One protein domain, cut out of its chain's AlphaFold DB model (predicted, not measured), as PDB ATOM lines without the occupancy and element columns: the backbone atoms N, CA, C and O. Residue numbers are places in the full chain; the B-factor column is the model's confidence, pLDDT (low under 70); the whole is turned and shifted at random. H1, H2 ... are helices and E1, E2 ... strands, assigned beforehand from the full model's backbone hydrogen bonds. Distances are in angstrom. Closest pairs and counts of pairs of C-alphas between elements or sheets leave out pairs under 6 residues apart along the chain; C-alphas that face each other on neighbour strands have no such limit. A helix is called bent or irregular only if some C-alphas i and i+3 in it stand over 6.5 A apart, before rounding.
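What this domain is: This is residues 2 to 73 of the 199 residues of an uncharacterized protein of Luteipulveratus halotolerans (UniProt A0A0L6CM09). Little regular structure: a small, strongly twisted three-stranded sheet with the loop of residues 15 to 30 arching over it forms one end, short helix H1 sits beside E2, and the irregular stretch 53 to 73 makes the other end. The printed part has 72 residues, under half in named elements, in the order E1, E2, E3, H1; the antiparallel sheet runs E2, E1, E3, and the class is mixed. It is compact, with a radius of gyration of the C-alphas of 11.5 A, yet elongated, spanning 39 by 22 by 16 A.

Where its parts are: E1, residues 2 to 6, begins at C-alpha 2 (2.647, -39.612, -46.868) and is 12.0 A long. E2, residues 10 to 14, is 12.9 A; E3, residues 31 to 36, 14.4 A. H1, residues 47 to 52, is 8.6 A and ends at C-alpha 52 (-4.566, -52.005, -42.135).

How they stand to each other: E1 and E2 form a hairpin at 141 degrees, with N 4 and O 12 within hydrogen-bond range at 3.0 A. E1 and E3 are antiparallel at 157 degrees, with N 5 and O 32 at 2.9 A. H1 only grazes the sheet with residues 47 to 50; the closest C-alphas of E2 and H1, His 12 and Cys 49, are 6.3 A apart. In H1 every O i to N i+4 pair is within hydrogen-bond range.

The domain as a whole: The farthest C-alphas, Thr 29 and Cys 73, are 39.8 A apart. The printed part has no cut; the link E2 to E3 is long. Residues 7 and 64 to 66 have pLDDT under 70.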
ATOM      1  N   THR A   2       2.153 -39.958 -45.536       87.88
ATOM      2  CA  THR A   2       2.647 -39.612 -46.868       87.88
ATOM      3  C   THR A   2       1.854 -40.392 -47.899       87.88
ATOM      4  O   THR A   2       1.762 -41.618 -47.829       87.88
ATOM      5  N   VAL A   3       1.253 -39.686 -48.851       86.88
ATOM      6  CA  VAL A   3       0.551 -40.299 -49.975       86.88
ATOM      7  C   VAL A   3       1.553 -40.542 -51.090       86.88
ATOM      8  O   VAL A   3       2.292 -39.642 -51.494       86.88
ATOM      9  N   VAL A   4       1.581 -41.771 -51.592       87.06
ATOM     10  CA  VAL A   4       2.519 -42.196 -52.632       87.06
ATOM     11  C   VAL A   4       1.761 -42.906 -53.739       87.06
ATOM     12  O   VAL A   4       0.888 -43.732 -53.479       87.06
ATOM     13  N   VAL A   5       2.083 -42.598 -54.991       84.19
ATOM     14  CA  VAL A   5       1.630 -43.405 -56.125       84.19
ATOM     15  C   VAL A   5       2.671 -44.486 -56.337       84.19
ATOM     16  O   VAL A   5       3.840 -44.189 -56.581       84.19
ATOM     17  N   TRP A   6       2.242 -45.734 -56.217       77.31
ATOM     18  CA  TRP A   6       3.085 -46.911 -56.385       77.31
ATOM     19  C   TRP A   6       2.484 -47.801 -57.474       77.31
ATOM     20  O   TRP A   6       1.313 -47.630 -57.814       77.31
ATOM     21  N   ARG A   7       3.315 -48.673 -58.062       65.94
ATOM     22  CA  ARG A   7       3.040 -49.618 -59.171       65.94
ATOM     23  C   ARG A   7       1.562 -49.741 -59.601       65.94
ATOM     24  O   ARG A   7       0.681 -50.037 -58.797       65.94
ATOM     25  N   ASN A   8       1.306 -49.571 -60.901       71.38
ATOM     26  CA  ASN A   8      -0.031 -49.554 -61.531       71.38
ATOM     27  C   ASN A   8      -0.875 -48.308 -61.195       71.38
ATOM     28  O   ASN A   8      -2.098 -48.322 -61.314       71.38
ATOM     29  N   GLY A   9      -0.234 -47.221 -60.747       77.88
ATOM     30  CA  GLY A   9      -0.900 -45.937 -60.516       77.88
ATOM     31  C   GLY A   9      -1.818 -45.904 -59.291       77.88
ATOM     32  O   GLY A   9      -2.575 -44.947 -59.129       77.88
ATOM     33  N   LYS A  10      -1.772 -46.926 -58.425       81.38
ATOM     34  CA  LYS A  10      -2.568 -46.951 -57.196       81.38
ATOM     35  C   LYS A  10      -1.986 -45.983 -56.174       81.38
ATOM     36  O   LYS A  10      -0.773 -45.798 -56.080       81.38
ATOM     37  N   VAL A  11      -2.869 -45.397 -55.377       85.94
ATOM     38  CA  VAL A  11      -2.503 -44.502 -54.288       85.94
ATOM     39  C   VAL A  11      -2.360 -45.318 -53.008       85.94
ATOM     40  O   VAL A  11      -3.314 -45.926 -52.514       85.94
ATOM     41  N   HIS A  12      -1.142 -45.341 -52.491       91.19
ATOM     42  CA  HIS A  12      -0.739 -45.984 -51.252       91.19
ATOM     43  C   HIS A  12      -0.448 -44.932 -50.184       91.19
ATOM     44  O   HIS A  12      -0.320 -43.737 -50.459       91.19
ATOM     45  N   VAL A  13      -0.320 -45.408 -48.950       91.31
ATOM     46  CA  VAL A  13       0.040 -44.588 -47.795       91.31
ATOM     47  C   VAL A  13       1.345 -45.119 -47.233       91.31
ATOM     48  O   VAL A  13       1.528 -46.334 -47.166       91.31
ATOM     49  N   SER A  14       2.234 -44.224 -46.832       91.12
ATOM     50  CA  SER A  14       3.464 -44.525 -46.111       91.12
ATOM     51  C   SER A  14       3.495 -43.738 -44.804       91.12
ATOM     52  O   SER A  14       3.071 -42.579 -44.756       91.12
ATOM     53  N   ALA A  15       3.956 -44.392 -43.737       86.44
ATOM     54  CA  ALA A  15       4.117 -43.768 -42.427       86.44
ATOM     55  C   ALA A  15       5.514 -43.150 -42.248       86.44
ATOM     56  O   ALA A  15       5.645 -42.166 -41.529       86.44
ATOM     57  N   ASP A  16       6.526 -43.708 -42.912       87.38
ATOM     58  CA  ASP A  16       7.948 -43.393 -42.734       87.38
ATOM     59  C   ASP A  16       8.632 -42.864 -44.009       87.38
ATOM     60  O   ASP A  16       9.792 -42.469 -43.974       87.38
ATOM     61  N   GLY A  17       7.930 -42.862 -45.146       85.06
ATOM     62  CA  GLY A  17       8.474 -42.505 -46.457       85.06
ATOM     63  C   GLY A  17       9.336 -43.594 -47.112       85.06
ATOM     64  O   GLY A  17       9.734 -43.419 -48.261       85.06
ATOM     65  N   LEU A  18       9.593 -44.714 -46.431       86.69
ATOM     66  CA  LEU A  18      10.476 -45.795 -46.890       86.69
ATOM     67  C   LEU A  18       9.689 -47.014 -47.371       86.69
ATOM     68  O   LEU A  18      10.075 -47.678 -48.334       86.69
ATOM     69  N   ALA A  19       8.557 -47.300 -46.731       89.44
ATOM     70  CA  ALA A  19       7.668 -48.379 -47.122       89.44
ATOM     71  C   ALA A  19       6.209 -47.927 -47.108       89.44
ATOM     72  O   ALA A  19       5.767 -47.100 -46.308       89.44
ATOM     73  N   THR A  20       5.417 -48.497 -48.009       89.88
ATOM     74  CA  THR A  20       3.966 -48.418 -47.901       89.88
ATOM     75  C   THR A  20       3.514 -49.197 -46.671       89.88
ATOM     76  O   THR A  20       4.077 -50.227 -46.309       89.88
ATOM     77  N   VAL A  21       2.417 -48.755 -46.081       90.12
ATOM     78  CA  VAL A  21       1.738 -49.405 -44.962       90.12
ATOM     79  C   VAL A  21       1.390 -50.880 -45.239       90.12
ATOM     80  O   VAL A  21       1.326 -51.705 -44.326       90.12
ATOM     81  N   CYS A  22       1.165 -51.251 -46.504       89.06
ATOM     82  CA  CYS A  22       0.940 -52.648 -46.876       89.06
ATOM     83  C   CYS A  22       2.229 -53.483 -46.997       89.06
ATOM     84  O   CYS A  22       2.137 -54.650 -47.367       89.06
ATOM     85  N   GLY A  23       3.397 -52.920 -46.674       88.25
ATOM     86  CA  GLY A  23       4.687 -53.611 -46.622       88.25
ATOM     87  C   GLY A  23       5.510 -53.550 -47.907       88.25
ATOM     88  O   GLY A  23       6.533 -54.218 -47.992       88.25
ATOM     89  N   ALA A  24       5.091 -52.782 -48.915       86.75
ATOM     90  CA  ALA A  24       5.886 -52.632 -50.129       86.75
ATOM     91  C   ALA A  24       6.928 -51.520 -49.989       86.75
ATOM     92  O   ALA A  24       6.559 -50.387 -49.678       86.75
ATOM     93  N   THR A  25       8.191 -51.832 -50.270       88.50
ATOM     94  CA  THR A  25       9.302 -50.873 -50.271       88.50
ATOM     95  C   THR A  25       9.110 -49.799 -51.339       88.50
ATOM     96  O   THR A  25       8.781 -50.096 -52.492       88.50
ATOM     97  N   LEU A  26       9.334 -48.543 -50.958       85.69
ATOM     98  CA  LEU A  26       9.327 -47.398 -51.857       85.69
ATOM     99  C   LEU A  26      10.758 -47.124 -52.313       85.69
ATOM    100  O   LEU A  26      11.551 -46.552 -51.574       85.69
ATOM    101  N   SER A  27      11.095 -47.525 -53.538       82.81
ATOM    102  CA  SER A  27      12.304 -47.007 -54.182       82.81
ATOM    103  C   SER A  27      11.970 -45.716 -54.942       82.81
ATOM    104  O   SER A  27      10.861 -45.606 -55.482       82.81
ATOM    105  N   PRO A  28      12.923 -44.775 -55.085       75.19
ATOM    106  CA  PRO A  28      12.747 -43.580 -55.920       75.19
ATOM    107  C   PRO A  28      12.348 -43.896 -57.371       75.19
ATOM    108  O   PRO A  28      11.742 -43.076 -58.053       75.19
ATOM    109  N   THR A  29      12.677 -45.099 -57.844       76.94
ATOM    110  CA  THR A  29      12.363 -45.594 -59.188       76.94
ATOM    111  C   THR A  29      10.970 -46.213 -59.319       76.94
ATOM    112  O   THR A  29      10.444 -46.278 -60.426       76.94
ATOM    113  N   THR A  30      10.350 -46.677 -58.228       70.75
ATOM    114  CA  THR A  30       9.075 -47.426 -58.274       70.75
ATOM    115  C   THR A  30       7.898 -46.701 -57.630       70.75
ATOM    116  O   THR A  30       6.746 -47.077 -57.870       70.75
ATOM    117  N   GLY A  31       8.158 -45.676 -56.820       77.00
ATOM    118  CA  GLY A  31       7.139 -44.881 -56.149       77.00
ATOM    119  C   GLY A  31       7.376 -43.389 -56.330       77.00
ATOM    120  O   GLY A  31       8.506 -42.915 -56.292       77.00
ATOM    121  N   ARG A  32       6.288 -42.631 -56.490       84.19
ATOM    122  CA  ARG A  32       6.315 -41.166 -56.495       84.19
ATOM    123  C   ARG A  32       5.579 -40.643 -55.272       84.19
ATOM    124  O   ARG A  32       4.385 -40.903 -55.119       84.19
ATOM    125  N   VAL A  33       6.268 -39.870 -54.437       84.94
ATOM    126  CA  VAL A  33       5.632 -39.124 -53.345       84.94
ATOM    127  C   VAL A  33       4.723 -38.053 -53.943       84.94
ATOM    128  O   VAL A  33       5.154 -37.254 -54.771       84.94
ATOM    129  N   VAL A  34       3.447 -38.071 -53.559       83.94
ATOM    130  CA  VAL A  34       2.451 -37.073 -53.979       83.94
ATOM    131  C   VAL A  34       2.438 -35.900 -53.004       83.94
ATOM    132  O   VAL A  34       2.285 -34.758 -53.425       83.94
ATOM    133  N   GLY A  35       2.623 -36.181 -51.713       85.38
ATOM    134  CA  GLY A  35       2.699 -35.182 -50.655       85.38
ATOM    135  C   GLY A  35       2.289 -35.744 -49.299       85.38
ATOM    136  O   GLY A  35       1.868 -36.899 -49.178       85.38
ATOM    137  N   GLU A  36       2.399 -34.911 -48.272       87.00
ATOM    138  CA  GLU A  36       1.879 -35.201 -46.939       87.00
ATOM    139  C   GLU A  36       0.460 -34.654 -46.798       87.00
ATOM    140  O   GLU A  36       0.166 -33.530 -47.205       87.00
ATOM    141  N   THR A  37      -0.443 -35.451 -46.231       82.31
ATOM    142  CA  THR A  37      -1.817 -35.005 -45.987       82.31
ATOM    143  C   THR A  37      -2.457 -35.746 -44.819       82.31
ATOM    144  O   THR A  37      -2.172 -36.917 -44.542       82.31
ATOM    145  N   THR A  38      -3.338 -35.040 -44.115       80.19
ATOM    146  CA  THR A  38      -4.230 -35.601 -43.097       80.19
ATOM    147  C   THR A  38      -5.480 -36.225 -43.720       80.19
ATOM    148  O   THR A  38      -6.037 -37.154 -43.145       80.19
ATOM    149  N   ASP A  39      -5.867 -35.804 -44.928       81.88
ATOM    150  CA  ASP A  39      -7.010 -36.334 -45.687       81.88
ATOM    151  C   ASP A  39      -6.591 -37.444 -46.666       81.88
ATOM    152  O   ASP A  39      -7.057 -37.553 -47.801       81.88
ATOM    153  N   TRP A  40      -5.649 -38.286 -46.241       85.50
ATOM    154  CA  TRP A  40      -5.169 -39.399 -47.060       85.50
ATOM    155  C   TRP A  40      -6.274 -40.444 -47.298       85.50
ATOM    156  O   TRP A  40      -6.259 -41.137 -48.316       85.50
ATOM    157  N   ALA A  41      -7.255 -40.545 -46.393       82.88
ATOM    158  CA  ALA A  41      -8.360 -41.501 -46.481       82.88
ATOM    159  C   ALA A  41      -9.238 -41.278 -47.722       82.88
ATOM    160  O   ALA A  41      -9.725 -42.241 -48.314       82.88
ATOM    161  N   GLY A  42      -9.394 -40.023 -48.156       79.06
ATOM    162  CA  GLY A  42     -10.092 -39.680 -49.396       79.06
ATOM    163  C   GLY A  42      -9.288 -39.957 -50.672       79.06
ATOM    164  O   GLY A  42      -9.836 -39.847 -51.765       79.06
ATOM    165  N   GLN A  43      -8.002 -40.299 -50.549       80.50
ATOM    166  CA  GLN A  43      -7.073 -40.437 -51.678       80.50
ATOM    167  C   GLN A  43      -6.571 -41.870 -51.869       80.50
ATOM    168  O   GLN A  43      -6.257 -42.258 -52.989       80.50
ATOM    169  N   VAL A  44      -6.487 -42.663 -50.795       84.25
ATOM    170  CA  VAL A  44      -5.995 -44.044 -50.849       84.25
ATOM    171  C   VAL A  44      -6.873 -44.917 -51.750       84.25
ATOM    172  O   VAL A  44      -8.098 -44.923 -51.646       84.25
ATOM    173  N   SER A  45      -6.234 -45.702 -52.614       83.38
ATOM    174  CA  SER A  45      -6.904 -46.682 -53.479       83.38
ATOM    175  C   SER A  45      -6.315 -48.092 -53.346       83.38
ATOM    176  O   SER A  45      -6.759 -49.032 -54.009       83.38
ATOM    177  N   CYS A  46      -5.295 -48.267 -52.500       86.75
ATOM    178  CA  CYS A  46      -4.770 -49.572 -52.124       86.75
ATOM    179  C   CYS A  46      -5.615 -50.196 -51.003       86.75
ATOM    180  O   CYS A  46      -5.565 -49.741 -49.857       86.75
ATOM    181  N   PHE A  47      -6.305 -51.300 -51.317       86.56
ATOM    182  CA  PHE A  47      -7.101 -52.064 -50.353       86.56
ATOM    183  C   PHE A  47      -6.318 -52.436 -49.088       86.56
ATOM    184  O   PHE A  47      -6.758 -52.125 -47.987       86.56
ATOM    185  N   ASN A  48      -5.124 -53.016 -49.239       87.94
ATOM    186  CA  ASN A  48      -4.325 -53.467 -48.098       87.94
ATOM    187  C   ASN A  48      -3.834 -52.310 -47.214       87.94
ATOM    188  O   ASN A  48      -3.782 -52.467 -45.997       87.94
ATOM    189  N   CYS A  49      -3.485 -51.155 -47.798       89.56
ATOM    190  CA  CYS A  49      -3.093 -49.978 -47.011       89.56
ATOM    191  C   CYS A  49      -4.270 -49.483 -46.169       89.56
ATOM    192  O   CYS A  49      -4.143 -49.272 -44.968       89.56
ATOM    193  N   ALA A  50      -5.424 -49.330 -46.807       88.25
ATOM    194  CA  ALA A  50      -6.614 -48.816 -46.160       88.25
ATOM    195  C   ALA A  50      -7.197 -49.783 -45.124       88.25
ATOM    196  O   ALA A  50      -7.567 -49.342 -44.045       88.25
ATOM    197  N   TYR A  51      -7.216 -51.090 -45.399       86.75
ATOM    198  CA  TYR A  51      -7.657 -52.111 -44.445       86.75
ATOM    199  C   TYR A  51      -6.810 -52.110 -43.166       86.75
ATOM    200  O   TYR A  51      -7.352 -52.172 -42.068       86.75
ATOM    201  N   ARG A  52      -5.481 -51.987 -43.290       87.75
ATOM    202  CA  ARG A  52      -4.566 -52.005 -42.135       87.75
ATOM    203  C   ARG A  52      -4.559 -50.711 -41.326       87.75
ATOM    204  O   ARG A  52      -4.223 -50.754 -40.150       87.75
ATOM    205  N   HIS A  53      -4.880 -49.576 -41.945       88.12
ATOM    206  CA  HIS A  53      -4.760 -48.257 -41.318       88.12
ATOM    207  C   HIS A  53      -6.030 -47.412 -41.417       88.12
ATOM    208  O   HIS A  53      -5.939 -46.191 -41.433       88.12
ATOM    209  N   THR A  54      -7.214 -48.029 -41.482       86.75
ATOM    210  CA  THR A  54      -8.479 -47.278 -41.529       86.75
ATOM    211  C   THR A  54      -8.521 -46.266 -40.370       86.75
ATOM    212  O   THR A  54      -8.398 -46.680 -39.216       86.75
ATOM    213  N   PRO A  55      -8.633 -44.954 -40.645       85.81
ATOM    214  CA  PRO A  55      -8.618 -43.949 -39.592       85.81
ATOM    215  C   PRO A  55      -9.913 -43.990 -38.780       85.81
ATOM    216  O   PRO A  55     -10.950 -44.437 -39.274       85.81
ATOM    217  N   GLU A  56      -9.869 -43.487 -37.544       84.94
ATOM    218  CA  GLU A  56     -11.069 -43.391 -36.710       84.94
ATOM    219  C   GLU A  56     -12.177 -42.616 -37.441       84.94
ATOM    220  O   GLU A  56     -11.934 -41.595 -38.091       84.94
ATOM    221  N   GLY A  57     -13.409 -43.120 -37.343       79.50
ATOM    222  CA  GLY A  57     -14.559 -42.528 -38.014       79.50
ATOM    223  C   GLY A  57     -14.637 -42.853 -39.504       79.50
ATOM    224  O   GLY A  57     -15.425 -42.214 -40.200       79.50
ATOM    225  N   TYR A  58     -13.874 -43.834 -40.001       83.25
ATOM    226  CA  TYR A  58     -14.030 -44.426 -41.331       83.25
ATOM    227  C   TYR A  58     -14.356 -45.922 -41.252       83.25
ATOM    228  O   TYR A  58     -13.904 -46.634 -40.362       83.25
ATOM    229  N   LEU A  59     -15.152 -46.404 -42.206       80.00
ATOM    230  CA  LEU A  59     -15.501 -47.812 -42.343       80.00
ATOM    231  C   LEU A  59     -14.302 -48.599 -42.872       80.00
ATOM    232  O   LEU A  59     -13.736 -48.252 -43.911       80.00
ATOM    233  N   VAL A  60     -13.983 -49.709 -42.202       84.06
ATOM    234  CA  VAL A  60     -12.966 -50.656 -42.674       84.06
ATOM    235  C   VAL A  60     -13.424 -51.255 -44.015       84.06
ATOM    236  O   VAL A  60     -14.529 -51.809 -44.086       84.06
ATOM    237  N   PRO A  61     -12.623 -51.148 -45.091       81.44
ATOM    238  CA  PRO A  61     -13.004 -51.659 -46.402       81.44
ATOM    239  C   PRO A  61     -13.027 -53.193 -46.388       81.44
ATOM    240  O   PRO A  61     -12.182 -53.830 -45.765       81.44
ATOM    241  N   ARG A  62     -13.965 -53.806 -47.113       80.00
ATOM    242  CA  ARG A  62     -14.075 -55.270 -47.278       80.00
ATOM    243  C   ARG A  62     -13.547 -55.737 -48.630       80.00
ATOM    244  O   ARG A  62     -13.145 -56.885 -48.774       80.00
ATOM    245  N   SER A  63     -13.552 -54.851 -49.621       79.62
ATOM    246  CA  SER A  63     -13.024 -55.112 -50.958       79.62
ATOM    247  C   SER A  63     -12.495 -53.836 -51.619       79.62
ATOM    248  O   SER A  63     -12.687 -52.729 -51.121       79.62
ATOM    249  N   GLY A  64     -11.889 -53.980 -52.802       68.00
ATOM    250  CA  GLY A  64     -11.524 -52.847 -53.662       68.00
ATOM    251  C   GLY A  64     -12.709 -51.974 -54.106       68.00
ATOM    252  O   GLY A  64     -12.497 -50.856 -54.557       68.00
ATOM    253  N   LYS A  65     -13.955 -52.439 -53.943       68.81
ATOM    254  CA  LYS A  65     -15.165 -51.662 -54.267       68.81
ATOM    255  C   LYS A  65     -15.552 -50.658 -53.177       68.81
ATOM    256  O   LYS A  65     -16.433 -49.838 -53.396       68.81
ATOM    257  N   ASP A  66     -14.911 -50.716 -52.008       69.12
ATOM    258  CA  ASP A  66     -15.195 -49.824 -50.876       69.12
ATOM    259  C   ASP A  66     -14.404 -48.500 -50.924       69.12
ATOM    260  O   ASP A  66     -14.363 -47.790 -49.919       69.12
ATOM    261  N   PHE A  67     -13.772 -48.170 -52.061       72.69
ATOM    262  CA  PHE A  67     -12.992 -46.941 -52.251       72.69
ATOM    263  C   PHE A  67     -13.744 -45.864 -53.052       72.69
ATOM    264  O   PHE A  67     -14.440 -46.207 -54.009       72.69
ATOM    265  N   PRO A  68     -13.549 -44.566 -52.736       73.00
ATOM    266  CA  PRO A  68     -12.735 -44.031 -51.632       73.00
ATOM    267  C   PRO A  68     -13.299 -44.405 -50.252       73.00
ATOM    268  O   PRO A  68     -14.484 -44.724 -50.138       73.00
ATOM    269  N   LEU A  69     -12.450 -44.400 -49.214       76.75
ATOM    270  CA  LEU A  69     -12.873 -44.815 -47.874       76.75
ATOM    271  C   LEU A  69     -14.070 -43.993 -47.401       76.75
ATOM    272  O   LEU A  69     -14.095 -42.763 -47.474       76.75
ATOM    273  N   ARG A  70     -15.062 -44.695 -46.861       74.50
ATOM    274  CA  ARG A  70     -16.298 -44.091 -46.375       74.50
ATOM    275  C   ARG A  70     -16.164 -43.693 -44.920       74.50
ATOM    276  O   ARG A  70     -15.643 -44.472 -44.132       74.50
ATOM    277  N   LYS A  71     -16.709 -42.536 -44.546       77.50
ATOM    278  CA  LYS A  71     -16.874 -42.185 -43.131       77.50
ATOM    279  C   LYS A  71     -17.908 -43.099 -42.472       77.50
ATOM    280  O   LYS A  71     -18.895 -43.489 -43.100       77.50
ATOM    281  N   GLU A  72     -17.684 -43.433 -41.211       74.69
ATOM    282  CA  GLU A  72     -18.668 -44.103 -40.373       74.69
ATOM    283  C   GLU A  72     -19.919 -43.236 -40.229       74.69
ATOM    284  O   GLU A  72     -19.865 -42.009 -40.125       74.69
ATOM    285  N   CYS A  73     -21.074 -43.894 -40.201       70.25
ATOM    286  CA  CYS A  73     -22.327 -43.221 -39.916       70.25
ATOM    287  C   CYS A  73     -22.354 -42.770 -38.456       70.25
ATOM    288  O   CYS A  73     -22.254 -43.603 -37.555       70.25
TER     289      CYS A  73